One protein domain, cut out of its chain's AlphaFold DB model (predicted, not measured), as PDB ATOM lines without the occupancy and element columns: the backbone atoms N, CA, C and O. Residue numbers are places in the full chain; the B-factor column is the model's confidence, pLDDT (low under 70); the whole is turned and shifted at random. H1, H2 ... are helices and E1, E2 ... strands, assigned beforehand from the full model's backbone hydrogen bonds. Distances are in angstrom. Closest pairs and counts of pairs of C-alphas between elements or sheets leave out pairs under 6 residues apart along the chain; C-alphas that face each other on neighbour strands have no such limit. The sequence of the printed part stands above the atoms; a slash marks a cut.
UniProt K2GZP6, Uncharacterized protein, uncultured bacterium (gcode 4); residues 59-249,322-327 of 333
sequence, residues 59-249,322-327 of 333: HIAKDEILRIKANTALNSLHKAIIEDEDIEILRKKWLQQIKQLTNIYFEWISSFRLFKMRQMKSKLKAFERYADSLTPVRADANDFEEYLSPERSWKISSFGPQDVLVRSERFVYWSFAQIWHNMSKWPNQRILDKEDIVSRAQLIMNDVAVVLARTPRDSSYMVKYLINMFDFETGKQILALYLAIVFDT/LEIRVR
ATOM      1  N   HIS A  59      73.641 -26.380 330.584       65.25
ATOM      2  CA  HIS A  59      72.298 -26.521 331.135       65.25
ATOM      3  C   HIS A  59      71.422 -25.297 330.827       65.25
ATOM      4  O   HIS A  59      70.216 -25.451 330.658       65.25
ATOM      5  N   ILE A  60      72.020 -24.110 330.665       69.31
ATOM      6  CA  ILE A  60      71.305 -22.890 330.273       69.31
ATOM      7  C   ILE A  60      70.770 -23.035 328.846       69.31
ATOM      8  O   ILE A  60      69.600 -22.751 328.591       69.31
ATOM      9  N   ALA A  61      71.598 -23.522 327.917       70.75
ATOM     10  CA  ALA A  61      71.176 -23.776 326.544       70.75
ATOM     11  C   ALA A  61      70.075 -24.845 326.473       70.75
ATOM     12  O   ALA A  61      69.068 -24.651 325.792       70.75
ATOM     13  N   LYS A  62      70.223 -25.956 327.210       79.62
ATOM     14  CA  LYS A  62      69.204 -27.020 327.252       79.62
ATOM     15  C   LYS A  62      67.863 -26.507 327.779       79.62
ATOM     16  O   LYS A  62      66.833 -26.749 327.145       79.62
ATOM     17  N   ASP A  63      67.876 -25.784 328.896       83.62
ATOM     18  CA  ASP A  63      66.667 -25.226 329.503       83.62
ATOM     19  C   ASP A  63      65.994 -24.210 328.574       83.62
ATOM     20  O   ASP A  63      64.768 -24.209 328.437       83.62
ATOM     21  N   GLU A  64      66.773 -23.380 327.879       85.50
ATOM     22  CA  GLU A  64      66.220 -22.413 326.933       85.50
ATOM     23  C   GLU A  64      65.603 -23.082 325.706       85.50
ATOM     24  O   GLU A  64      64.491 -22.730 325.312       85.50
ATOM     25  N   ILE A  65      66.253 -24.100 325.138       86.56
ATOM     26  CA  ILE A  65      65.681 -24.882 324.034       86.56
ATOM     27  C   ILE A  65      64.333 -25.484 324.450       86.56
ATOM     28  O   ILE A  65      63.379 -25.476 323.666       86.56
ATOM     29  N   LEU A  66      64.224 -25.997 325.680       88.88
ATOM     30  CA  LEU A  66      62.965 -26.520 326.209       88.88
ATOM     31  C   LEU A  66      61.905 -25.419 326.356       88.88
ATOM     32  O   LEU A  66      60.759 -25.637 325.961       88.88
ATOM     33  N   ARG A  67      62.272 -24.227 326.845       89.69
ATOM     34  CA  ARG A  67      61.365 -23.065 326.946       89.69
ATOM     35  C   ARG A  67      60.864 -22.602 325.584       89.69
ATOM     36  O   ARG A  67      59.672 -22.334 325.440       89.69
ATOM     37  N   ILE A  68      61.745 -22.544 324.584       88.69
ATOM     38  CA  ILE A  68      61.387 -22.210 323.202       88.69
ATOM     39  C   ILE A  68      60.388 -23.236 322.679       88.69
ATOM     40  O   ILE A  68      59.308 -22.856 322.241       88.69
ATOM     41  N   LYS A  69      60.684 -24.535 322.804       89.50
ATOM     42  CA  LYS A  69      59.779 -25.607 322.359       89.50
ATOM     43  C   LYS A  69      58.420 -25.573 323.063       89.50
ATOM     44  O   LYS A  69      57.410 -25.855 322.425       89.50
ATOM     45  N   ALA A  70      58.388 -25.222 324.348       90.75
ATOM     46  CA  ALA A  70      57.159 -25.129 325.134       90.75
ATOM     47  C   ALA A  70      56.299 -23.896 324.795       90.75
ATOM     48  O   ALA A  70      55.105 -23.887 325.091       90.75
ATOM     49  N   ASN A  71      56.871 -22.861 324.171       92.25
ATOM     50  CA  ASN A  71      56.171 -21.632 323.803       92.25
ATOM     51  C   ASN A  71      56.057 -21.502 322.278       92.25
ATOM     52  O   ASN A  71      56.978 -21.039 321.609       92.25
ATOM     53  N   THR A  72      54.892 -21.843 321.719       91.44
ATOM     54  CA  THR A  72      54.641 -21.836 320.267       91.44
ATOM     55  C   THR A  72      54.955 -20.497 319.591       91.44
ATOM     56  O   THR A  72      55.483 -20.481 318.477       91.44
ATOM     57  N   ALA A  73      54.660 -19.368 320.247       89.12
ATOM     58  CA  ALA A  73      54.921 -18.041 319.692       89.12
ATOM     59  C   ALA A  73      56.426 -17.740 319.648       89.12
ATOM     60  O   ALA A  73      56.937 -17.292 318.622       89.12
ATOM     61  N   LEU A  74      57.139 -18.045 320.735       89.38
ATOM     62  CA  LEU A  74      58.591 -17.903 320.802       89.38
ATOM     63  C   LEU A  74      59.293 -18.849 319.825       89.38
ATOM     64  O   LEU A  74      60.201 -18.413 319.132       89.38
ATOM     65  N   ASN A  75      58.850 -20.101 319.717       91.12
ATOM     66  CA  ASN A  75      59.381 -21.059 318.750       91.12
ATOM     67  C   ASN A  75      59.226 -20.555 317.312       91.12
ATOM     68  O   ASN A  75      60.171 -20.578 316.534       91.12
ATOM     69  N   SER A  76      58.043 -20.034 316.977       89.06
ATOM     70  CA  SER A  76      57.778 -19.480 315.647       89.06
ATOM     71  C   SER A  76      58.667 -18.270 315.353       89.06
ATOM     72  O   SER A  76      59.204 -18.165 314.256       89.06
ATOM     73  N   LEU A  77      58.862 -17.377 316.332       87.75
ATOM     74  CA  LEU A  77      59.752 -16.220 316.201       87.75
ATOM     75  C   LEU A  77      61.225 -16.621 316.112       87.75
ATOM     76  O   LEU A  77      61.942 -16.085 315.275       87.75
ATOM     77  N   HIS A  78      61.669 -17.559 316.947       88.50
ATOM     78  CA  HIS A  78      63.022 -18.101 316.911       88.50
ATOM     79  C   HIS A  78      63.300 -18.707 315.541       88.50
ATOM     80  O   HIS A  78      64.241 -18.296 314.871       88.50
ATOM     81  N   LYS A  79      62.427 -19.606 315.082       87.81
ATOM     82  CA  LYS A  79      62.557 -20.220 313.769       87.81
ATOM     83  C   LYS A  79      62.581 -19.165 312.665       87.81
ATOM     84  O   LYS A  79      63.535 -19.116 311.908       87.81
ATOM     85  N   ALA A  80      61.613 -18.256 312.632       86.19
ATOM     86  CA  ALA A  80      61.560 -17.207 311.621       86.19
ATOM     87  C   ALA A  80      62.819 -16.325 311.581       86.19
ATOM     88  O   ALA A  80      63.362 -16.064 310.514       86.19
ATOM     89  N   ILE A  81      63.281 -15.835 312.732       83.25
ATOM     90  CA  ILE A  81      64.317 -14.794 312.801       83.25
ATOM     91  C   ILE A  81      65.723 -15.402 312.820       83.25
ATOM     92  O   ILE A  81      66.631 -14.894 312.149       83.25
ATOM     93  N   ILE A  82      65.915 -16.462 313.607       81.25
ATOM     94  CA  ILE A  82      67.209 -17.110 313.836       81.25
ATOM     95  C   ILE A  82      67.470 -18.203 312.809       81.25
ATOM     96  O   ILE A  82      68.586 -18.247 312.305       81.25
ATOM     97  N   GLU A  83      66.501 -19.052 312.466       80.06
ATOM     98  CA  GLU A  83      66.728 -20.189 311.553       80.06
ATOM     99  C   GLU A  83      66.472 -19.814 310.084       80.06
ATOM    100  O   GLU A  83      67.375 -19.926 309.259       80.06
ATOM    101  N   ASP A  84      65.273 -19.310 309.781       81.56
ATOM    102  CA  ASP A  84      64.763 -19.058 308.425       81.56
ATOM    103  C   ASP A  84      65.154 -17.678 307.874       81.56
ATOM    104  O   ASP A  84      65.049 -17.432 306.674       81.56
ATOM    105  N   GLU A  85      65.641 -16.783 308.734       73.62
ATOM    106  CA  GLU A  85      66.141 -15.460 308.355       73.62
ATOM    107  C   GLU A  85      65.096 -14.510 307.741       73.62
ATOM    108  O   GLU A  85      65.429 -13.638 306.940       73.62
ATOM    109  N   ASP A  86      63.837 -14.631 308.149       82.19
ATOM    110  CA  ASP A  86      62.729 -13.844 307.616       82.19
ATOM    111  C   ASP A  86      62.807 -12.366 308.053       82.19
ATOM    112  O   ASP A  86      62.403 -11.973 309.155       82.19
ATOM    113  N   ILE A  87      63.312 -11.528 307.143       76.44
ATOM    114  CA  ILE A  87      63.425 -10.072 307.301       76.44
ATOM    115  C   ILE A  87      62.048  -9.400 307.423       76.44
ATOM    116  O   ILE A  87      61.943  -8.360 308.069       76.44
ATOM    117  N   GLU A  88      60.973  -9.960 306.860       82.31
ATOM    118  CA  GLU A  88      59.642  -9.340 306.910       82.31
ATOM    119  C   GLU A  88      59.000  -9.456 308.297       82.31
ATOM    120  O   GLU A  88      58.338  -8.520 308.758       82.31
ATOM    121  N   ILE A  89      59.202 -10.578 308.997       83.06
ATOM    122  CA  ILE A  89      58.752 -10.743 310.394       83.06
ATOM    123  C   ILE A  89      59.450  -9.735 311.298       83.06
ATOM    124  O   ILE A  89      58.826  -9.044 312.110       83.06
ATOM    125  N   LEU A  90      60.749  -9.632 311.083       80.12
ATOM    126  CA  LEU A  90      61.629  -8.651 311.668       80.12
ATOM    127  C   LEU A  90      61.060  -7.231 311.394       80.12
ATOM    128  O   LEU A  90      60.686  -6.534 312.338       80.12
ATOM    129  N   ARG A  91      60.769  -6.872 310.136       82.75
ATOM    130  CA  ARG A  91      60.164  -5.581 309.748       82.75
ATOM    131  C   ARG A  91      58.851  -5.247 310.439       82.75
ATOM    132  O   ARG A  91      58.672  -4.123 310.916       82.75
ATOM    133  N   LYS A  92      57.933  -6.207 310.539       84.25
ATOM    134  CA  LYS A  92      56.639  -6.009 311.215       84.25
ATOM    135  C   LYS A  92      56.811  -5.675 312.693       84.25
ATOM    136  O   LYS A  92      56.180  -4.735 313.180       84.25
ATOM    137  N   LYS A  93      57.685  -6.409 313.386       85.62
ATOM    138  CA  LYS A  93      58.025  -6.150 314.790       85.62
ATOM    139  C   LYS A  93      58.567  -4.730 314.968       85.62
ATOM    140  O   LYS A  93      58.159  -4.023 315.890       85.62
ATOM    141  N   TRP A  94      59.448  -4.282 314.077       84.19
ATOM    142  CA  TRP A  94      60.091  -2.978 314.237       84.19
ATOM    143  C   TRP A  94      59.143  -1.810 314.012       84.19
ATOM    144  O   TRP A  94      59.211  -0.842 314.759       84.19
ATOM    145  N   LEU A  95      58.229  -1.888 313.038       87.00
ATOM    146  CA  LEU A  95      57.237  -0.828 312.812       87.00
ATOM    147  C   LEU A  95      56.417  -0.544 314.078       87.00
ATOM    148  O   LEU A  95      56.112   0.610 314.388       87.00
ATOM    149  N   GLN A  96      56.100  -1.592 314.840       88.12
ATOM    150  CA  GLN A  96      55.431  -1.456 316.127       88.12
ATOM    151  C   GLN A  96      56.327  -0.768 317.166       88.12
ATOM    152  O   GLN A  96      55.873   0.161 317.833       88.12
ATOM    153  N   GLN A  97      57.594  -1.173 317.276       89.56
ATOM    154  CA  GLN A  97      58.553  -0.601 318.228       89.56
ATOM    155  C   GLN A  97      58.911   0.860 317.906       89.56
ATOM    156  O   GLN A  97      58.925   1.698 318.806       89.56
ATOM    157  N   ILE A  98      59.087   1.210 316.628       91.56
ATOM    158  CA  ILE A  98      59.248   2.600 316.179       91.56
ATOM    159  C   ILE A  98      58.032   3.416 316.581       91.56
ATOM    160  O   ILE A  98      58.187   4.501 317.136       91.56
ATOM    161  N   LYS A  99      56.818   2.913 316.333       90.81
ATOM    162  CA  LYS A  99      55.590   3.619 316.711       90.81
ATOM    163  C   LYS A  99      55.518   3.839 318.223       90.81
ATOM    164  O   LYS A  99      55.167   4.934 318.649       90.81
ATOM    165  N   GLN A 100      55.874   2.838 319.028       91.19
ATOM    166  CA  GLN A 100      55.915   2.956 320.489       91.19
ATOM    167  C   GLN A 100      56.929   4.011 320.951       91.19
ATOM    168  O   GLN A 100      56.553   4.919 321.688       91.19
ATOM    169  N   LEU A 101      58.175   3.953 320.474       92.94
ATOM    170  CA  LEU A 101      59.205   4.938 320.823       92.94
ATOM    171  C   LEU A 101      58.865   6.340 320.319       92.94
ATOM    172  O   LEU A 101      59.058   7.314 321.035       92.94
ATOM    173  N   THR A 102      58.311   6.450 319.114       92.19
ATOM    174  CA  THR A 102      57.830   7.717 318.548       92.19
ATOM    175  C   THR A 102      56.740   8.310 319.432       92.19
ATOM    176  O   THR A 102      56.782   9.498 319.744       92.19
ATOM    177  N   ASN A 103      55.791   7.487 319.883       89.81
ATOM    178  CA  ASN A 103      54.749   7.923 320.802       89.81
ATOM    179  C   ASN A 103      55.342   8.388 322.132       89.81
ATOM    180  O   ASN A 103      54.980   9.470 322.561       89.81
ATOM    181  N   ILE A 104      56.271   7.639 322.737       90.25
ATOM    182  CA  ILE A 104      56.956   8.036 323.983       90.25
ATOM    183  C   ILE A 104      57.699   9.360 323.788       90.25
ATOM    184  O   ILE A 104      57.579  10.277 324.599       90.25
ATOM    185  N   TYR A 105      58.438   9.479 322.686       91.00
ATOM    186  CA  TYR A 105      59.208  10.671 322.372       91.00
ATOM    187  C   TYR A 105      58.300  11.889 322.234       91.00
ATOM    188  O   TYR A 105      58.602  12.937 322.799       91.00
ATOM    189  N   PHE A 106      57.166  11.749 321.539       86.69
ATOM    190  CA  PHE A 106      56.239  12.847 321.284       86.69
ATOM    191  C   PHE A 106      55.071  12.968 322.293       86.69
ATOM    192  O   PHE A 106      54.265  13.888 322.161       86.69
ATOM    193  N   GLU A 107      54.982  12.114 323.323       75.94
ATOM    194  CA  GLU A 107      53.845  12.016 324.268       75.94
ATOM    195  C   GLU A 107      53.543  13.363 324.957       75.94
ATOM    196  O   GLU A 107      52.396  13.733 325.197       75.94
ATOM    197  N   TRP A 108      54.581  14.172 325.177       54.53
ATOM    198  CA  TRP A 108      54.532  15.463 325.875       54.53
ATOM    199  C   TRP A 108      54.134  16.676 325.004       54.53
ATOM    200  O   TRP A 108      54.437  17.828 325.356       54.53
ATOM    201  N   ILE A 109      53.492  16.446 323.853       59.00
ATOM    202  CA  ILE A 109      53.088  17.491 322.887       59.00
ATOM    203  C   ILE A 109      51.591  17.788 322.878       59.00
ATOM    204  O   ILE A 109      51.191  18.775 322.260       59.00
ATOM    205  N   SER A 110      50.768  17.051 323.626       51.94
ATOM    206  CA  SER A 110      49.310  17.252 323.640       51.94
ATOM    207  C   SER A 110      48.852  18.679 324.009       51.94
ATOM    208  O   SER A 110      47.714  19.027 323.704       51.94
ATOM    209  N   SER A 111      49.736  19.541 324.547       51.97
ATOM    210  CA  SER A 111      49.390  20.909 324.976       51.97
ATOM    211  C   SER A 111      50.368  22.046 324.584       51.97
ATOM    212  O   SER A 111      50.218  23.146 325.112       51.97
ATOM    213  N   PHE A 112      51.377  21.863 323.704       56.19
ATOM    214  CA  PHE A 112      52.433  22.890 323.480       56.19
ATOM    215  C   PHE A 112      52.743  23.303 322.021       56.19
ATOM    216  O   PHE A 112      52.585  22.558 321.061       56.19
ATOM    217  N   ARG A 113      53.232  24.551 321.899       67.25
ATOM    218  CA  ARG A 113      53.463  25.373 320.688       67.25
ATOM    219  C   ARG A 113      54.433  24.749 319.660       67.25
ATOM    220  O   ARG A 113      55.429  24.136 320.037       67.25
ATOM    221  N   LEU A 114      54.225  25.058 318.367       72.62
ATOM    222  CA  LEU A 114      55.059  24.724 317.182       72.62
ATOM    223  C   LEU A 114      56.588  24.764 317.395       72.62
ATOM    224  O   LEU A 114      57.327  24.015 316.757       72.62
ATOM    225  N   PHE A 115      57.074  25.641 318.273       77.94
ATOM    226  CA  PHE A 115      58.494  25.780 318.591       77.94
ATOM    227  C   PHE A 115      59.091  24.529 319.261       77.94
ATOM    228  O   PHE A 115      60.151  24.067 318.841       77.94
ATOM    229  N   LYS A 116      58.378  23.914 320.217       81.56
ATOM    230  CA  LYS A 116      58.827  22.691 320.912       81.56
ATOM    231  C   LYS A 116      58.940  21.512 319.939       81.56
ATOM    232  O   LYS A 116      59.917  20.773 319.964       81.56
ATOM    233  N   MET A 117      58.003  21.415 318.991       84.38
ATOM    234  CA  MET A 117      58.060  20.428 317.905       84.38
ATOM    235  C   MET A 117      59.301  20.582 317.028       84.38
ATOM    236  O   MET A 117      59.920  19.587 316.655       84.38
ATOM    237  N   ARG A 118      59.679  21.820 316.685       87.31
ATOM    238  CA  ARG A 118      60.897  22.075 315.902       87.31
ATOM    239  C   ARG A 118      62.150  21.676 316.674       87.31
ATOM    240  O   ARG A 118      63.021  21.042 316.088       87.31
ATOM    241  N   GLN A 119      62.219  21.996 317.967       89.25
ATOM    242  CA  GLN A 119      63.338  21.596 318.822       89.25
ATOM    243  C   GLN A 119      63.479  20.073 318.895       89.25
ATOM    244  O   GLN A 119      64.567  19.556 318.668       89.25
ATOM    245  N   MET A 120      62.380  19.347 319.109       90.56
ATOM    246  CA  MET A 120      62.398  17.882 319.149       90.56
ATOM    247  C   MET A 120      62.795  17.274 317.802       90.56
ATOM    248  O   MET A 120      63.666  16.418 317.743       90.56
ATOM    249  N   LYS A 121      62.261  17.778 316.684       92.75
ATOM    250  CA  LYS A 121      62.709  17.333 315.353       92.75
ATOM    251  C   LYS A 121      64.199  17.598 315.120       92.75
ATOM    252  O   LYS A 121      64.879  16.759 314.543       92.75
ATOM    253  N   SER A 122      64.711  18.744 315.570       94.56
ATOM    254  CA  SER A 122      66.140  19.062 315.471       94.56
ATOM    255  C   SER A 122      66.994  18.126 316.324       94.56
ATOM    256  O   SER A 122      68.040  17.678 315.863       94.56
ATOM    257  N   LYS A 123      66.536  17.814 317.541       94.69
ATOM    258  CA  LYS A 123      67.183  16.871 318.455       94.69
ATOM    259  C   LYS A 123      67.232  15.470 317.850       94.69
ATOM    260  O   LYS A 123      68.312  14.906 317.737       94.69
ATOM    261  N   LEU A 124      66.097  14.949 317.382       95.44
ATOM    262  CA  LEU A 124      66.044  13.650 316.710       95.44
ATOM    263  C   LEU A 124      66.987  13.611 315.500       95.44
ATOM    264  O   LEU A 124      67.786  12.691 315.393       95.44
ATOM    265  N   LYS A 125      66.998  14.657 314.664       96.38
ATOM    266  CA  LYS A 125      67.908  14.746 313.513       96.38
ATOM    267  C   LYS A 125      69.391  14.744 313.902       96.38
ATOM    268  O   LYS A 125      70.223  14.296 313.117       96.38
ATOM    269  N   ALA A 126      69.749  15.277 315.069       90.75
ATOM    270  CA  ALA A 126      71.119  15.199 315.573       90.75
ATOM    271  C   ALA A 126      71.489  13.751 315.936       90.75
ATOM    272  O   ALA A 126      72.552  13.279 315.541       90.75
ATOM    273  N   PHE A 127      70.585  13.026 316.600       90.88
ATOM    274  CA  PHE A 127      70.785  11.614 316.930       90.88
ATOM    275  C   PHE A 127      70.719  10.679 315.717       90.88
ATOM    276  O   PHE A 127      71.446   9.694 315.686       90.88
ATOM    277  N   GLU A 128      69.928  10.995 314.690       90.50
ATOM    278  CA  GLU A 128      69.946  10.273 313.410       90.50
ATOM    279  C   GLU A 128      71.331  10.362 312.758       90.50
ATOM    280  O   GLU A 128      71.908   9.343 312.394       90.50
ATOM    281  N   ARG A 129      71.925  11.566 312.699       84.19
ATOM    282  CA  ARG A 129      73.297  11.737 312.187       84.19
ATOM    283  C   ARG A 129      74.329  11.006 313.036       84.19
ATOM    284  O   ARG A 129      75.273  10.453 312.482       84.19
ATOM    285  N   TYR A 130      74.158  11.019 314.356       80.62
ATOM    286  CA  TYR A 130      75.013  10.266 315.267       80.62
ATOM    287  C   TYR A 130      74.943   8.764 314.956       80.62
ATOM    288  O   TYR A 130      75.974   8.149 314.699       80.62
ATOM    289  N   ALA A 131      73.740   8.192 314.865       82.06
ATOM    290  CA  ALA A 131      73.547   6.783 314.523       82.06
ATOM    291  C   ALA A 131      74.072   6.431 313.118       82.06
ATOM    292  O   ALA A 131      74.627   5.354 312.920       82.06
ATOM    293  N   ASP A 132      73.950   7.334 312.143       79.00
ATOM    294  CA  ASP A 132      74.488   7.133 310.793       79.00
ATOM    295  C   ASP A 132      76.014   7.219 310.712       79.00
ATOM    296  O   ASP A 132      76.599   6.652 309.787       79.00
ATOM    297  N   SER A 133      76.651   7.908 311.664       70.56
ATOM    298  CA  SER A 133      78.112   8.008 311.758       70.56
ATOM    299  C   SER A 133      78.779   6.734 312.292       70.56
ATOM    300  O   SER A 133      79.998   6.585 312.180       70.56
ATOM    301  N   LEU A 134      77.983   5.803 312.830       67.50
ATOM    302  CA  LEU A 134      78.443   4.500 313.290       67.50
ATOM    303  C   LEU A 134      78.932   3.669 312.095       67.50
ATOM    304  O   LEU A 134      78.167   3.299 311.203       67.50
ATOM    305  N   THR A 135      80.229   3.384 312.088       60.91
ATOM    306  CA  THR A 135      80.915   2.622 311.046       60.91
ATOM    307  C   THR A 135      81.139   1.192 311.543       60.91
ATOM    308  O   THR A 135      81.782   0.994 312.578       60.91
ATOM    309  N   PRO A 136      80.622   0.176 310.839       63.06
ATOM    310  CA  PRO A 136      80.865  -1.211 311.192       63.06
ATOM    311  C   PRO A 136      82.322  -1.573 310.903       63.06
ATOM    312  O   PRO A 136      82.842  -1.330 309.809       63.06
ATOM    313  N   VAL A 137      82.977  -2.165 311.895       54.28
ATOM    314  CA  VAL A 137      84.360  -2.632 311.784       54.28
ATOM    315  C   VAL A 137      84.459  -4.096 312.166       54.28
ATOM    316  O   VAL A 137      83.775  -4.574 313.070       54.28
ATOM    317  N   ARG A 138      85.350  -4.800 311.477       56.81
ATOM    318  CA  ARG A 138      85.686  -6.197 311.731       56.81
ATOM    319  C   ARG A 138      87.138  -6.298 312.182       56.81
ATOM    320  O   ARG A 138      87.983  -5.569 311.670       56.81
ATOM    321  N   ALA A 139      87.428  -7.206 313.109       51.53
ATOM    322  CA  ALA A 139      88.793  -7.609 313.434       51.53
ATOM    323  C   ALA A 139      89.039  -9.019 312.882       51.53
ATOM    324  O   ALA A 139      88.325  -9.946 313.260       51.53
ATOM    325  N   ASP A 140      90.001  -9.189 311.970       55.47
ATOM    326  CA  ASP A 140      90.331 -10.506 311.422       55.47
ATOM    327  C   ASP A 140      91.793 -10.678 310.981       55.47
ATOM    328  O   ASP A 140      92.532  -9.721 310.763       55.47
ATOM    329  N   ALA A 141      92.213 -11.942 310.883       47.97
ATOM    330  CA  ALA A 141      93.486 -12.369 310.314       47.97
ATOM    331  C   ALA A 141      93.230 -13.135 309.001       47.97
ATOM    332  O   ALA A 141      93.478 -14.327 308.933       47.97
ATOM    333  N   ASN A 142      92.699 -12.454 307.978       43.69
ATOM    334  CA  ASN A 142      92.631 -12.851 306.555       43.69
ATOM    335  C   ASN A 142      91.992 -14.200 306.118       43.69
ATOM    336  O   ASN A 142      91.663 -14.290 304.938       43.69
ATOM    337  N   ASP A 143      91.746 -15.185 306.986       45.50
ATOM    338  CA  ASP A 143      91.097 -16.465 306.644       45.50
ATOM    339  C   ASP A 143      89.761 -16.632 307.391       45.50
ATOM    340  O   ASP A 143      89.661 -16.345 308.587       45.50
ATOM    341  N   PHE A 144      88.712 -17.076 306.685       49.12
ATOM    342  CA  PHE A 144      87.340 -17.118 307.213       49.12
ATOM    343  C   PHE A 144      86.699 -18.508 307.145       49.12
ATOM    344  O   PHE A 144      86.577 -19.088 306.067       49.12
ATOM    345  N   GLU A 145      86.177 -18.969 308.284       39.62
ATOM    346  CA  GLU A 145      85.113 -19.979 308.365       39.62
ATOM    347  C   GLU A 145      83.734 -19.294 308.478       39.62
ATOM    348  O   GLU A 145      83.627 -18.143 308.912       39.62
ATOM    349  N   GLU A 146      82.663 -19.987 308.069       41.62
ATOM    350  CA  GLU A 146      81.278 -19.504 308.190       41.62
ATOM    351  C   GLU A 146      80.924 -19.225 309.662       41.62
ATOM    352  O   GLU A 146      81.054 -20.095 310.525       41.62
ATOM    353  N   TYR A 147      80.466 -18.005 309.961       47.09
ATOM    354  CA  TYR A 147      80.099 -17.630 311.325       47.09
ATOM    355  C   TYR A 147      78.744 -18.222 311.725       47.09
ATOM    356  O   TYR A 147      77.707 -17.920 311.131       47.09
ATOM    357  N   LEU A 148      78.758 -19.000 312.807       46.25
ATOM    358  CA  LEU A 148      77.564 -19.422 313.528       46.25
ATOM    359  C   LEU A 148      77.463 -18.621 314.825       46.25
ATOM    360  O   LEU A 148      78.296 -18.758 315.720       46.25
ATOM    361  N   SER A 149      76.429 -17.795 314.924       51.75
ATOM    362  CA  SER A 149      76.178 -16.951 316.089       51.75
ATOM    363  C   SER A 149      75.925 -17.767 317.373       51.75
ATOM    364  O   SER A 149      75.525 -18.936 317.285       51.75
ATOM    365  N   PRO A 150      76.185 -17.219 318.579       53.19
ATOM    366  CA  PRO A 150      76.049 -17.954 319.842       53.19
ATOM    367  C   PRO A 150      74.664 -18.569 320.062       53.19
ATOM    368  O   PRO A 150      74.562 -19.674 320.580       53.19
ATOM    369  N   GLU A 151      73.600 -17.911 319.606       56.06
ATOM    370  CA  GLU A 151      72.232 -18.429 319.678       56.06
ATOM    371  C   GLU A 151      71.922 -19.510 318.632       56.06
ATOM    372  O   GLU A 151      71.035 -20.329 318.845       56.06
ATOM    373  N   ARG A 152      72.665 -19.558 317.518       57.69
ATOM    374  CA  ARG A 152      72.579 -20.652 316.532       57.69
ATOM    375  C   ARG A 152      73.398 -21.865 316.954       57.69
ATOM    376  O   ARG A 152      72.986 -23.002 316.744       57.69
ATOM    377  N   SER A 153      74.577 -21.619 317.515       55.28
ATOM    378  CA  SER A 153      75.517 -22.660 317.938       55.28
ATOM    379  C   SER A 153      75.260 -23.169 319.355       55.28
ATOM    380  O   SER A 153      75.850 -24.178 319.739       55.28
ATOM    381  N   TRP A 154      74.411 -22.477 320.126       56.97
ATOM    382  CA  TRP A 154      74.156 -22.710 321.553       56.97
ATOM    383  C   TRP A 154      75.411 -22.658 322.430       56.97
ATOM    384  O   TRP A 154      75.400 -23.090 323.580       56.97
ATOM    385  N   LYS A 155      76.499 -22.089 321.903       55.12
ATOM    386  CA  LYS A 155      77.745 -21.846 322.626       55.12
ATOM    387  C   LYS A 155      77.684 -20.459 323.241       55.12
ATOM    388  O   LYS A 155      78.353 -19.532 322.786       55.12
ATOM    389  N   ILE A 156      76.871 -20.314 324.282       55.44
ATOM    390  CA  ILE A 156      76.682 -19.050 325.007       55.44
ATOM    391  C   ILE A 156      77.773 -18.915 326.076       55.44
ATOM    392  O   ILE A 156      77.552 -18.553 327.224       55.44
ATOM    393  N   SER A 157      79.002 -19.232 325.684       42.53
ATOM    394  CA  SER A 157      80.215 -19.045 326.463       42.53
ATOM    395  C   SER A 157      81.018 -17.923 325.819       42.53
ATOM    396  O   SER A 157      82.072 -18.127 325.225       42.53
ATOM    397  N   SER A 158      80.487 -16.705 325.917       37.34
ATOM    398  CA  SER A 158      81.238 -15.498 325.590       37.34
ATOM    399  C   SER A 158      81.400 -14.669 326.854       37.34
ATOM    400  O   SER A 158      80.454 -14.060 327.353       37.34
ATOM    401  N   PHE A 159      82.620 -14.665 327.388       36.03
ATOM    402  CA  PHE A 159      83.048 -13.672 328.362       36.03
ATOM    403  C   PHE A 159      83.249 -12.333 327.634       36.03
ATOM    404  O   PHE A 159      84.364 -11.985 327.271       36.03
ATOM    405  N   GLY A 160      82.123 -11.634 327.442       34.91
ATOM    406  CA  GLY A 160      81.942 -10.184 327.315       34.91
ATOM    407  C   GLY A 160      82.592  -9.462 326.125       34.91
ATOM    408  O   GLY A 160      83.819  -9.388 326.059       34.91
ATOM    409  N   PRO A 161      81.828  -8.748 325.276       37.97
ATOM    410  CA  PRO A 161      82.382  -7.576 324.625       37.97
ATOM    411  C   PRO A 161      82.531  -6.482 325.689       37.97
ATOM    412  O   PRO A 161      81.576  -5.801 326.048       37.97
ATOM    413  N   GLN A 162      83.753  -6.264 326.188       40.00
ATOM    414  CA  GLN A 162      84.140  -4.886 326.497       40.00
ATOM    415  C   GLN A 162      84.115  -4.139 325.176       40.00
ATOM    416  O   GLN A 162      85.159  -4.056 324.548       40.00
ATOM    417  N   ASP A 163      82.949  -3.701 324.721       41.03
ATOM    418  CA  ASP A 163      82.834  -2.625 323.752       41.03
ATOM    419  C   ASP A 163      81.396  -2.438 323.343       41.03
ATOM    420  O   ASP A 163      80.826  -3.364 322.783       41.03
ATOM    421  N   VAL A 164      80.889  -1.220 323.550       37.47
ATOM    422  CA  VAL A 164      79.867  -0.619 322.685       37.47
ATOM    423  C   VAL A 164      79.857   0.896 322.627       37.47
ATOM    424  O   VAL A 164      79.206   1.447 321.750       37.47
ATOM    425  N   LEU A 165      80.692   1.575 323.412       34.84
ATOM    426  CA  LEU A 165      81.258   2.854 322.978       34.84
ATOM    427  C   LEU A 165      82.746   2.999 323.327       34.84
ATOM    428  O   LEU A 165      83.276   4.111 323.307       34.84
ATOM    429  N   VAL A 166      83.461   1.911 323.640       34.72
ATOM    430  CA  VAL A 166      84.802   1.997 324.236       34.72
ATOM    431  C   VAL A 166      85.877   2.141 323.146       34.72
ATOM    432  O   VAL A 166      86.765   1.314 322.949       34.72
ATOM    433  N   ARG A 167      85.846   3.351 322.560       34.16
ATOM    434  CA  ARG A 167      86.930   4.142 321.934       34.16
ATOM    435  C   ARG A 167      86.899   4.281 320.413       34.16
ATOM    436  O   ARG A 167      87.903   4.067 319.736       34.16
ATOM    437  N   SER A 168      85.799   4.805 319.885       28.39
ATOM    438  CA  SER A 168      85.856   5.559 318.634       28.39
ATOM    439  C   SER A 168      84.735   6.573 318.536       28.39
ATOM    440  O   SER A 168      83.593   6.275 318.860       28.39
ATOM    441  N   GLU A 169      85.061   7.741 317.986       31.27
ATOM    442  CA  GLU A 169      84.093   8.748 317.544       31.27
ATOM    443  C   GLU A 169      83.162   8.230 316.418       31.27
ATOM    444  O   GLU A 169      82.296   8.979 315.972       31.27
ATOM    445  N   ARG A 170      83.354   6.995 315.902       31.33
ATOM    446  CA  ARG A 170      82.699   6.449 314.695       31.33
ATOM    447  C   ARG A 170      82.549   4.909 314.591       31.33
ATOM    448  O   ARG A 170      82.311   4.471 313.475       31.33
ATOM    449  N   PHE A 171      82.679   4.045 315.615       34.34
ATOM    450  CA  PHE A 171      82.661   2.564 315.393       34.34
ATOM    451  C   PHE A 171      81.618   1.758 316.190       34.34
ATOM    452  O   PHE A 171      81.321   2.090 317.332       34.34
ATOM    453  N   VAL A 172      81.116   0.663 315.590       45.50
ATOM    454  CA  VAL A 172      80.308  -0.391 316.246       45.50
ATOM    455  C   VAL A 172      80.854  -1.779 315.877       45.50
ATOM    456  O   VAL A 172      81.245  -2.014 314.730       45.50
ATOM    457  N   TYR A 173      80.899  -2.674 316.871       47.97
ATOM    458  CA  TYR A 173      81.499  -4.009 316.797       47.97
ATOM    459  C   TYR A 173      80.715  -4.989 315.923       47.97
ATOM    460  O   TYR A 173      79.482  -5.005 315.933       47.97
ATOM    461  N   TRP A 174      81.471  -5.862 315.252       46.19
ATOM    462  CA  TRP A 174      80.986  -7.017 314.520       46.19
ATOM    463  C   TRP A 174      81.413  -8.338 315.158       46.19
ATOM    464  O   TRP A 174      82.603  -8.653 315.192       46.19
ATOM    465  N   SER A 175      80.459  -9.159 315.598       34.69
ATOM    466  CA  SER A 175      80.770 -10.448 316.228       34.69
ATOM    467  C   SER A 175      81.179 -11.518 315.212       34.69
ATOM    468  O   SER A 175      80.348 -12.022 314.460       34.69
ATOM    469  N   PHE A 176      82.465 -11.889 315.218       27.78
ATOM    470  CA  PHE A 176      82.936 -13.219 314.820       27.78
ATOM    471  C   PHE A 176      83.269 -14.033 316.073       27.78
ATOM    472  O   PHE A 176      83.746 -13.508 317.080       27.78
ATOM    473  N   ALA A 177      82.993 -15.333 316.008       24.72
ATOM    474  CA  ALA A 177      83.270 -16.276 317.075       24.72
ATOM    475  C   ALA A 177      84.790 -16.367 317.273       24.72
ATOM    476  O   ALA A 177      85.512 -16.613 316.313       24.72
ATOM    477  N   GLN A 178      85.224 -16.214 318.531       24.12
ATOM    478  CA  GLN A 178      86.610 -16.250 319.035       24.12
ATOM    479  C   GLN A 178      87.389 -14.924 319.086       24.12
ATOM    480  O   GLN A 178      88.553 -14.879 318.694       24.12
ATOM    481  N   ILE A 179      86.822 -13.863 319.671       29.31
ATOM    482  CA  ILE A 179      87.625 -12.683 320.024       29.31
ATOM    483  C   ILE A 179      87.493 -12.334 321.507       29.31
ATOM    484  O   ILE A 179      86.412 -12.062 322.020       29.31
ATOM    485  N   TRP A 180      88.651 -12.319 322.164       27.72
ATOM    486  CA  TRP A 180      88.924 -11.579 323.386       27.72
ATOM    487  C   TRP A 180      89.266 -10.107 323.026       27.72
ATOM    488  O   TRP A 180      90.192  -9.884 322.254       27.72
ATOM    489  N   HIS A 181      88.615  -9.127 323.676       45.88
ATOM    490  CA  HIS A 181      89.171  -7.812 324.101       45.88
ATOM    491  C   HIS A 181      89.390  -6.589 323.149       45.88
ATOM    492  O   HIS A 181      89.927  -6.692 322.053       45.88
ATOM    493  N   ASN A 182      89.183  -5.381 323.730       36.66
ATOM    494  CA  ASN A 182      89.837  -4.062 323.494       36.66
ATOM    495  C   ASN A 182      89.880  -3.500 322.041       36.66
ATOM    496  O   ASN A 182      90.965  -3.276 321.489       36.66
ATOM    497  N   MET A 183      88.735  -3.173 321.426       39.03
ATOM    498  CA  MET A 183      88.598  -2.896 319.977       39.03
ATOM    499  C   MET A 183      88.881  -1.450 319.510       39.03
ATOM    500  O   MET A 183      88.226  -0.915 318.618       39.03
ATOM    501  N   SER A 184      89.951  -0.825 319.991       37.59
ATOM    502  CA  SER A 184      90.450   0.455 319.428       37.59
ATOM    503  C   SER A 184      91.963   0.529 319.267       37.59
ATOM    504  O   SER A 184      92.497   1.557 318.856       37.59
ATOM    505  N   LYS A 185      92.682  -0.541 319.621       40.34
ATOM    506  CA  LYS A 185      94.150  -0.528 319.696       40.34
ATOM    507  C   LYS A 185      94.840  -1.621 318.882       40.34
ATOM    508  O   LYS A 185      96.062  -1.717 318.952       40.34
ATOM    509  N   TRP A 186      94.103  -2.429 318.119       42.38
ATOM    510  CA  TRP A 186      94.688  -3.556 317.390       42.38
ATOM    511  C   TRP A 186      94.893  -3.246 315.898       42.38
ATOM    512  O   TRP A 186      94.019  -2.646 315.275       42.38
ATOM    513  N   PRO A 187      96.023  -3.674 315.307       46.94
ATOM    514  CA  PRO A 187      96.430  -3.335 313.939       46.94
ATOM    515  C   PRO A 187      95.597  -4.003 312.828       46.94
ATOM    516  O   PRO A 187      95.787  -3.676 311.662       46.94
ATOM    517  N   ASN A 188      94.666  -4.900 313.170       51.62
ATOM    518  CA  ASN A 188      93.942  -5.749 312.215       51.62
ATOM    519  C   ASN A 188      92.451  -5.388 312.102       51.62
ATOM    520  O   ASN A 188      91.596  -6.268 312.028       51.62
ATOM    521  N   GLN A 189      92.122  -4.094 312.146       54.50
ATOM    522  CA  GLN A 189      90.753  -3.621 311.936       54.50
ATOM    523  C   GLN A 189      90.496  -3.329 310.459       54.50
ATOM    524  O   GLN A 189      91.250  -2.597 309.817       54.50
ATOM    525  N   ARG A 190      89.389  -3.855 309.938       58.53
ATOM    526  CA  ARG A 190      88.925  -3.610 308.576       58.53
ATOM    527  C   ARG A 190      87.565  -2.924 308.616       58.53
ATOM    528  O   ARG A 190      86.619  -3.430 309.220       58.53
ATOM    529  N   ILE A 191      87.477  -1.759 307.976       64.12
ATOM    530  CA  ILE A 191      86.206  -1.066 307.745       64.12
ATOM    531  C   ILE A 191      85.435  -1.863 306.697       64.12
ATOM    532  O   ILE A 191      85.981  -2.180 305.639       64.12
ATOM    533  N   LEU A 192      84.185  -2.195 307.005       65.56
ATOM    534  CA  LEU A 192      83.306  -2.879 306.065       65.56
ATOM    535  C   LEU A 192      82.565  -1.858 305.204       65.56
ATOM    536  O   LEU A 192      82.151  -0.805 305.694       65.56
ATOM    537  N   ASP A 193      82.382  -2.180 303.924       69.19
ATOM    538  CA  ASP A 193      81.547  -1.373 303.043       69.19
ATOM    539  C   ASP A 193      80.084  -1.499 303.477       69.19
ATOM    540  O   ASP A 193      79.518  -2.593 303.489       69.19
ATOM    541  N   LYS A 194      79.477  -0.368 303.845       69.44
ATOM    542  CA  LYS A 194      78.089  -0.291 304.306       69.44
ATOM    543  C   LYS A 194      77.123  -0.796 303.233       69.44
ATOM    544  O   LYS A 194      76.169  -1.491 303.573       69.44
ATOM    545  N   GLU A 195      77.365  -0.493 301.960       76.69
ATOM    546  CA  GLU A 195      76.449  -0.869 300.877       76.69
ATOM    547  C   GLU A 195      76.397  -2.389 300.662       76.69
ATOM    548  O   GLU A 195      75.326  -2.936 300.398       76.69
ATOM    549  N   ASP A 196      77.519  -3.084 300.866       72.69
ATOM    550  CA  ASP A 196      77.606  -4.547 300.742       72.69
ATOM    551  C   ASP A 196      76.873  -5.290 301.873       72.69
ATOM    552  O   ASP A 196      76.368  -6.406 301.706       72.69
ATOM    553  N   ILE A 197      76.808  -4.681 303.054       71.19
ATOM    554  CA  ILE A 197      76.369  -5.381 304.261       71.19
ATOM    555  C   ILE A 197      74.950  -5.038 304.707       71.19
ATOM    556  O   ILE A 197      74.323  -5.868 305.361       71.19
ATOM    557  N   VAL A 198      74.417  -3.857 304.371       77.56
ATOM    558  CA  VAL A 198      73.130  -3.350 304.896       77.56
ATOM    559  C   VAL A 198      71.989  -4.361 304.746       77.56
ATOM    560  O   VAL A 198      71.217  -4.555 305.680       77.56
ATOM    561  N   SER A 199      71.907  -5.045 303.603       75.12
ATOM    562  CA  SER A 199      70.830  -6.000 303.287       75.12
ATOM    563  C   SER A 199      70.825  -7.262 304.161       75.12
ATOM    564  O   SER A 199      69.818  -7.964 304.231       75.12
ATOM    565  N   ARG A 200      71.946  -7.546 304.826       73.00
ATOM    566  CA  ARG A 200      72.216  -8.751 305.624       73.00
ATOM    567  C   ARG A 200      72.660  -8.427 307.055       73.00
ATOM    568  O   ARG A 200      72.961  -9.339 307.830       73.00
ATOM    569  N   ALA A 201      72.696  -7.138 307.388       77.12
ATOM    570  CA  ALA A 201      73.104  -6.592 308.667       77.12
ATOM    571  C   ALA A 201      71.943  -6.517 309.652       77.12
ATOM    572  O   ALA A 201      70.816  -6.154 309.313       77.12
ATOM    573  N   GLN A 202      72.261  -6.793 310.906       80.00
ATOM    574  CA  GLN A 202      71.381  -6.658 312.050       80.00
ATOM    575  C   GLN A 202      72.068  -5.820 313.116       80.00
ATOM    576  O   GLN A 202      73.279  -5.917 313.293       80.00
ATOM    577  N   LEU A 203      71.282  -5.006 313.812       82.12
ATOM    578  CA  LEU A 203      71.699  -4.240 314.978       82.12
ATOM    579  C   LEU A 203      70.929  -4.766 316.188       82.12
ATOM    580  O   LEU A 203      69.709  -4.929 316.125       82.12
ATOM    581  N   ILE A 204      71.624  -5.036 317.283       82.25
ATOM    582  CA  ILE A 204      71.040  -5.623 318.486       82.25
ATOM    583  C   ILE A 204      71.373  -4.726 319.676       82.25
ATOM    584  O   ILE A 204      72.536  -4.403 319.866       82.25
ATOM    585  N   MET A 205      70.381  -4.308 320.474       81.19
ATOM    586  CA  MET A 205      70.589  -3.276 321.513       81.19
ATOM    587  C   MET A 205      71.405  -3.745 322.733       81.19
ATOM    588  O   MET A 205      72.027  -2.926 323.403       81.19
ATOM    589  N   ASN A 206      71.447  -5.052 322.997       76.25
ATOM    590  CA  ASN A 206      72.414  -5.674 323.901       76.25
ATOM    591  C   ASN A 206      72.790  -7.060 323.398       76.25
ATOM    592  O   ASN A 206      71.924  -7.803 322.927       76.25
ATOM    593  N   ASP A 207      74.053  -7.423 323.570       71.44
ATOM    594  CA  ASP A 207      74.530  -8.753 323.237       71.44
ATOM    595  C   ASP A 207      73.811  -9.838 324.065       71.44
ATOM    596  O   ASP A 207      73.261  -9.608 325.151       71.44
ATOM    597  N   VAL A 208      73.809 -11.062 323.536       73.19
ATOM    598  CA  VAL A 208      73.094 -12.191 324.146       73.19
ATOM    599  C   VAL A 208      73.620 -12.555 325.539       73.19
ATOM    600  O   VAL A 208      72.847 -13.033 326.368       73.19
ATOM    601  N   ALA A 209      74.897 -12.304 325.836       70.94
ATOM    602  CA  ALA A 209      75.500 -12.616 327.127       70.94
ATOM    603  C   ALA A 209      75.059 -11.615 328.208       70.94
ATOM    604  O   ALA A 209      74.737 -12.022 329.325       70.94
ATOM    605  N   VAL A 210      74.968 -10.324 327.877       73.44
ATOM    606  CA  VAL A 210      74.418  -9.276 328.749       73.44
ATOM    607  C   VAL A 210      72.935  -9.523 329.001       73.44
ATOM    608  O   VAL A 210      72.487  -9.454 330.149       73.44
ATOM    609  N   VAL A 211      72.176  -9.880 327.958       78.69
ATOM    610  CA  VAL A 211      70.760 -10.245 328.103       78.69
ATOM    611  C   VAL A 211      70.606 -11.477 328.998       78.69
ATOM    612  O   VAL A 211      69.782 -11.459 329.916       78.69
ATOM    613  N   LEU A 212      71.401 -12.527 328.783       77.38
ATOM    614  CA  LEU A 212      71.374 -13.742 329.600       77.38
ATOM    615  C   LEU A 212      71.709 -13.443 331.068       77.38
ATOM    616  O   LEU A 212      70.944 -13.827 331.948       77.38
ATOM    617  N   ALA A 213      72.792 -12.708 331.334       75.62
ATOM    618  CA  ALA A 213      73.242 -12.382 332.689       75.62
ATOM    619  C   ALA A 213      72.186 -11.623 333.515       75.62
ATOM    620  O   ALA A 213      72.161 -11.726 334.741       75.62
ATOM    621  N   ARG A 214      71.303 -10.872 332.846       76.44
ATOM    622  CA  ARG A 214      70.216 -10.088 333.458       76.44
ATOM    623  C   ARG A 214      68.857 -10.779 333.408       76.44
ATOM    624  O   ARG A 214      67.859 -10.236 333.892       76.44
ATOM    625  N   THR A 215      68.756 -11.934 332.763       81.31
ATOM    626  CA  THR A 215      67.484 -12.640 332.661       81.31
ATOM    627  C   THR A 215      67.253 -13.445 333.938       81.31
ATOM    628  O   THR A 215      68.109 -14.244 334.312       81.31
ATOM    629  N   PRO A 216      66.110 -13.256 334.632       81.88
ATOM    630  CA  PRO A 216      65.766 -14.096 335.771       81.88
ATOM    631  C   PRO A 216      65.817 -15.570 335.377       81.88
ATOM    632  O   PRO A 216      65.381 -15.916 334.281       81.88
ATOM    633  N   ARG A 217      66.277 -16.443 336.279       74.75
ATOM    634  CA  ARG A 217      66.431 -17.883 336.011       74.75
ATOM    635  C   ARG A 217      65.161 -18.535 335.449       74.75
ATOM    636  O   ARG A 217      65.247 -19.468 334.663       74.75
ATOM    637  N   ASP A 218      63.989 -18.015 335.803       79.38
ATOM    638  CA  ASP A 218      62.688 -18.532 335.368       79.38
ATOM    639  C   ASP A 218      62.127 -17.840 334.118       79.38
ATOM    640  O   ASP A 218      61.030 -18.168 333.673       79.38
ATOM    641  N   SER A 219      62.886 -16.952 333.477       85.50
ATOM    642  CA  SER A 219      62.516 -16.261 332.235       85.50
ATOM    643  C   SER A 219      63.343 -16.740 331.038       85.50
ATOM    644  O   SER A 219      64.464 -17.206 331.194       85.50
ATOM    645  N   SER A 220      62.785 -16.614 329.830       88.25
ATOM    646  CA  SER A 220      63.516 -16.878 328.583       88.25
ATOM    647  C   SER A 220      64.330 -15.651 328.182       88.25
ATOM    648  O   SER A 220      63.772 -14.563 327.999       88.25
ATOM    649  N   TYR A 221      65.644 -15.818 328.030       85.44
ATOM    650  CA  TYR A 221      66.512 -14.734 327.559       85.44
ATOM    651  C   TYR A 221      66.340 -14.526 326.049       85.44
ATOM    652  O   TYR A 221      66.486 -13.405 325.567       85.44
ATOM    653  N   MET A 222      65.950 -15.570 325.306       88.25
ATOM    654  CA  MET A 222      65.706 -15.504 323.867       88.25
ATOM    655  C   MET A 222      64.553 -14.563 323.528       88.25
ATOM    656  O   MET A 222      64.632 -13.823 322.552       88.25
ATOM    657  N   VAL A 223      63.504 -14.518 324.359       89.81
ATOM    658  CA  VAL A 223      62.427 -13.524 324.210       89.81
ATOM    659  C   VAL A 223      63.007 -12.111 324.221       89.81
ATOM    660  O   VAL A 223      62.758 -11.335 323.300       89.81
ATOM    661  N   LYS A 224      63.808 -11.783 325.240       88.62
ATOM    662  CA  LYS A 224      64.412 -10.453 325.381       88.62
ATOM    663  C   LYS A 224      65.392 -10.152 324.250       88.62
ATOM    664  O   LYS A 224      65.367  -9.050 323.705       88.62
ATOM    665  N   TYR A 225      66.212 -11.127 323.870       86.94
ATOM    666  CA  TYR A 225      67.193 -10.983 322.799       86.94
ATOM    667  C   TYR A 225      66.514 -10.713 321.450       86.94
ATOM    668  O   TYR A 225      66.840  -9.738 320.775       86.94
ATOM    669  N   LEU A 226      65.479 -11.484 321.099       88.69
ATOM    670  CA  LEU A 226      64.709 -11.276 319.868       88.69
ATOM    671  C   LEU A 226      63.970  -9.933 319.868       88.69
ATOM    672  O   LEU A 226      63.946  -9.259 318.836       88.69
ATOM    673  N   ILE A 227      63.416  -9.496 321.010       89.25
ATOM    674  CA  ILE A 227      62.803  -8.161 321.162       89.25
ATOM    675  C   ILE A 227      63.799  -7.041 320.832       89.25
ATOM    676  O   ILE A 227      63.404  -6.026 320.254       89.25
ATOM    677  N   ASN A 228      65.079  -7.254 321.119       89.38
ATOM    678  CA  ASN A 228      66.148  -6.279 320.937       89.38
ATOM    679  C   ASN A 228      66.962  -6.470 319.653       89.38
ATOM    680  O   ASN A 228      67.950  -5.765 319.472       89.38
ATOM    681  N   MET A 229      66.536  -7.369 318.759       88.62
ATOM    682  CA  MET A 229      67.147  -7.599 317.450       88.62
ATOM    683  C   MET A 229      66.396  -6.859 316.336       88.62
ATOM    684  O   MET A 229      65.168  -6.973 316.193       88.62
ATOM    685  N   PHE A 230      67.161  -6.137 315.523       87.75
ATOM    686  CA  PHE A 230      66.694  -5.294 314.426       87.75
ATOM    687  C   PHE A 230      67.520  -5.561 313.171       87.75
ATOM    688  O   PHE A 230      68.655  -6.018 313.275       87.75
ATOM    689  N   ASP A 231      66.994  -5.278 311.980       87.12
ATOM    690  CA  ASP A 231      67.883  -5.031 310.845       87.12
ATOM    691  C   ASP A 231      68.674  -3.754 311.101       87.12
ATOM    692  O   ASP A 231      68.391  -2.958 311.998       87.12
ATOM    693  N   PHE A 232      69.674  -3.548 310.270       83.62
ATOM    694  CA  PHE A 232      70.596  -2.456 310.460       83.62
ATOM    695  C   PHE A 232      69.983  -1.069 310.258       83.62
ATOM    696  O   PHE A 232      70.200  -0.183 311.085       83.62
ATOM    697  N   GLU A 233      69.190  -0.859 309.206       85.94
ATOM    698  CA  GLU A 233      68.627   0.465 308.927       85.94
ATOM    699  C   GLU A 233      67.567   0.847 309.958       85.94
ATOM    700  O   GLU A 233      67.617   1.943 310.524       85.94
ATOM    701  N   THR A 234      66.658  -0.070 310.288       87.94
ATOM    702  CA  THR A 234      65.650   0.211 311.316       87.94
ATOM    703  C   THR A 234      66.257   0.256 312.712       87.94
ATOM    704  O   THR A 234      65.851   1.077 313.536       87.94
ATOM    705  N   GLY A 235      67.272  -0.565 312.980       88.94
ATOM    706  CA  GLY A 235      68.032  -0.525 314.222       88.94
ATOM    707  C   GLY A 235      68.619   0.859 314.493       88.94
ATOM    708  O   GLY A 235      68.474   1.367 315.604       88.94
ATOM    709  N   LYS A 236      69.196   1.524 313.481       87.31
ATOM    710  CA  LYS A 236      69.686   2.910 313.618       87.31
ATOM    711  C   LYS A 236      68.571   3.902 313.948       87.31
ATOM    712  O   LYS A 236      68.782   4.800 314.758       87.31
ATOM    713  N   GLN A 237      67.385   3.746 313.358       92.12
ATOM    714  CA  GLN A 237      66.238   4.612 313.665       92.12
ATOM    715  C   GLN A 237      65.776   4.434 315.116       92.12
ATOM    716  O   GLN A 237      65.525   5.414 315.819       92.12
ATOM    717  N   ILE A 238      65.702   3.184 315.580       92.75
ATOM    718  CA  ILE A 238      65.361   2.852 316.966       92.75
ATOM    719  C   ILE A 238      66.430   3.388 317.916       92.75
ATOM    720  O   ILE A 238      66.073   3.999 318.920       92.75
ATOM    721  N   LEU A 239      67.713   3.246 317.576       90.81
ATOM    722  CA  LEU A 239      68.818   3.813 318.343       90.81
ATOM    723  C   LEU A 239      68.692   5.334 318.448       90.81
ATOM    724  O   LEU A 239      68.738   5.878 319.546       90.81
ATOM    725  N   ALA A 240      68.467   6.027 317.330       91.81
ATOM    726  CA  ALA A 240      68.318   7.478 317.317       91.81
ATOM    727  C   ALA A 240      67.135   7.947 318.181       91.81
ATOM    728  O   ALA A 240      67.284   8.879 318.971       91.81
ATOM    729  N   LEU A 241      65.979   7.280 318.081       95.31
ATOM    730  CA  LEU A 241      64.815   7.560 318.926       95.31
ATOM    731  C   LEU A 241      65.110   7.295 320.406       95.31
ATOM    732  O   LEU A 241      64.804   8.141 321.244       95.31
ATOM    733  N   TYR A 242      65.723   6.153 320.721       94.62
ATOM    734  CA  TYR A 242      66.097   5.783 322.083       94.62
ATOM    735  C   TYR A 242      67.002   6.852 322.703       94.62
ATOM    736  O   TYR A 242      66.688   7.415 323.753       94.62
ATOM    737  N   LEU A 243      68.092   7.198 322.014       92.56
ATOM    738  CA  LEU A 243      69.047   8.202 322.478       92.56
ATOM    739  C   LEU A 243      68.395   9.583 322.605       92.56
ATOM    740  O   LEU A 243      68.634  10.275 323.590       92.56
ATOM    741  N   ALA A 244      67.510   9.962 321.679       94.31
ATOM    742  CA  ALA A 244      66.790  11.232 321.744       94.31
ATOM    743  C   ALA A 244      65.799  11.315 322.919       94.31
ATOM    744  O   ALA A 244      65.534  12.415 323.417       94.31
ATOM    745  N   ILE A 245      65.240  10.188 323.369       94.50
ATOM    746  CA  ILE A 245      64.423  10.141 324.589       94.50
ATOM    747  C   ILE A 245      65.327  10.352 325.809       94.50
ATOM    748  O   ILE A 245      65.054  11.230 326.638       94.50
ATOM    749  N   VAL A 246      66.418   9.586 325.902       93.19
ATOM    750  CA  VAL A 246      67.277   9.527 327.094       93.19
ATOM    751  C   VAL A 246      68.119  10.794 327.277       93.19
ATOM    752  O   VAL A 246      68.033  11.435 328.328       93.19
ATOM    753  N   PHE A 247      68.858  11.205 326.251       90.94
ATOM    754  CA  PHE A 247      69.881  12.255 326.306       90.94
ATOM    755  C   PHE A 247      69.419  13.534 325.631       90.94
ATOM    756  O   PHE A 247      68.585  13.474 324.732       90.94
ATOM    757  N   ASP A 248      69.956  14.693 326.017       90.75
ATOM    758  CA  ASP A 248      69.623  15.966 325.366       90.75
ATOM    759  C   ASP A 248      70.472  16.260 324.137       90.75
ATOM    760  O   ASP A 248      69.950  16.834 323.176       90.75
ATOM    761  N   THR A 249      71.723  15.797 324.122       88.94
ATOM    762  CA  THR A 249      72.635  15.951 322.985       88.94
ATOM    763  C   THR A 249      73.425  14.664 322.708       88.94
ATOM    764  O   THR A 249      73.562  13.829 323.609       88.94
ATOM    765  N   LEU A 322      75.363  -2.733 322.171       71.75
ATOM    766  CA  LEU A 322      75.147  -2.720 320.702       71.75
ATOM    767  C   LEU A 322      76.020  -3.701 319.880       71.75
ATOM    768  O   LEU A 322      77.171  -3.443 319.528       71.75
ATOM    769  N   GLU A 323      75.416  -4.777 319.413       72.75
ATOM    770  CA  GLU A 323      76.057  -5.708 318.491       72.75
ATOM    771  C   GLU A 323      75.598  -5.403 317.057       72.75
ATOM    772  O   GLU A 323      74.394  -5.332 316.793       72.75
ATOM    773  N   ILE A 324      76.535  -5.247 316.113       70.44
ATOM    774  CA  ILE A 324      76.226  -5.438 314.693       70.44
ATOM    775  C   ILE A 324      76.588  -6.865 314.327       70.44
ATOM    776  O   ILE A 324      77.696  -7.343 314.548       70.44
ATOM    777  N   ARG A 325      75.648  -7.539 313.688       71.06
ATOM    778  CA  ARG A 325      75.868  -8.849 313.099       71.06
ATOM    779  C   ARG A 325      75.630  -8.726 311.611       71.06
ATOM    780  O   ARG A 325      74.529  -8.327 311.242       71.06
ATOM    781  N   VAL A 326      76.573  -9.129 310.753       68.00
ATOM    782  CA  VAL A 326      76.149  -9.608 309.429       68.00
ATOM    783  C   VAL A 326      76.410 -11.050 309.171       68.00
ATOM    784  O   VAL A 326      77.390 -11.664 309.582       68.00
ATOM    785  N   ARG A 327      75.429 -11.571 308.456       62.62
ATOM    786  CA  ARG A 327      75.362 -12.936 308.022       62.62
ATOM    787  C   ARG A 327      76.216 -13.036 306.772       62.62
ATOM    788  O   ARG A 327      75.827 -12.603 305.686       62.62
TER     789      ARG A 327
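AT A GLANCE: This is residues 59 to 249 and 322 to 327 of the 333 residues of an uncharacterized protein of uncultured bacterium (gcode 4) (UniProt K2GZP6). A small sheet, E5 E4 E6, lies near the middle, and H9 covers one face of it. H3 and H4 run outward with H9 between them as a V closed near residues 110 to 115, which stick out; H1, H2, H5, H7 and H8 gather toward the opposite end. Beside E6 lies a second small sheet, E2 E1 E3, with long loops. The printed part has 197 residues with nine named helices and six named strands, in the order H1 H2 H3 H4 E1 H5 E2 E3 H6 E4 H7 H8 E5 H9 E6. It is mostly helix and compact, with a radius of gyration of the C-alphas of 18.2 A and spans of 55 by 46 by 29 A; E5 E4 E6 is antiparallel, E2 E1 E3 mixed.

IN THESE COORDINATES: The first sheet holds E5, residues 229 to 231, E4, 201 to 204, and E6, 323 to 326, ending at C-alpha 326 (76.149, -9.608, 309.429). The second holds E2, 171 to 173, E1, 135 to 139, and E3, 189 to 191. H9, 232 to 246, is 20.8 A long; H3, 87 to 109, 33.3 A; H4, 114 to 132, 27.0 A. H1, 59 to 70, begins at C-alpha 59 (72.298, -26.521, 331.135). The others are H2, 72 to 83, H5, 150 to 153, H6, 194 to 200, H7, 208 to 213, and H8, 221 to 227.

HOW THE PARTS SIT: N 202 and O 325 of E4 and E6 are 2.8 A apart, N 230 and O 203 of E5 and E4 2.9 A, both within hydrogen-bond range. H9 on one face makes two layers, helix over sheet, at a height of 9.8 A; H3 and H6 only graze this sheet. H9 touches H3 (Ile 245 and Tyr 105 closest, C-alphas 5.7 A apart) at a shallow tilt of 21 degrees, the same way. It touches H4 (Ala 240 and Phe 127, 4.8 A) at a steep tilt of 49 degrees, opposite ways. H8 touches H2 (Val 223 and Leu 74, 6.7 A) and H7 (Tyr 221 and Leu 212, 5.4 A). H1 and H2 touch only at the corner (Ile 68 and Asn 75, 5.0 A); H2 and H5 only just touch, with 3 pairs of C-alphas within 8 A. E1 and E3 are antiparallel, N 138 to O 190 2.9 A; E1 and E2 are parallel, N 172 to O 135 3.1 A, and E1, H5, E2 form a strand-helix-strand unit, two parallel strands with a helix between, its crossover left-handed. Every O i to N i+4 pair is within range in H1, H2, H4, H7, H8 and H9, but 16 of 19 in H3 and 1 of 3 in H6, which has 2 of 4 O i to N i+3 pairs; H5 is too short.

THE WHOLE: The C-alphas farthest apart, of Ser 111 and Asp 143, are 58.9 A apart. Residues 250 to 321 are not printed, and C-alphas 249 and 322 are 19.0 A apart across this cut. The links H5 to E2 and E2 to E3 are long. The mean pLDDT of the printed part is 71.4; residues under 70 include 134 to 194.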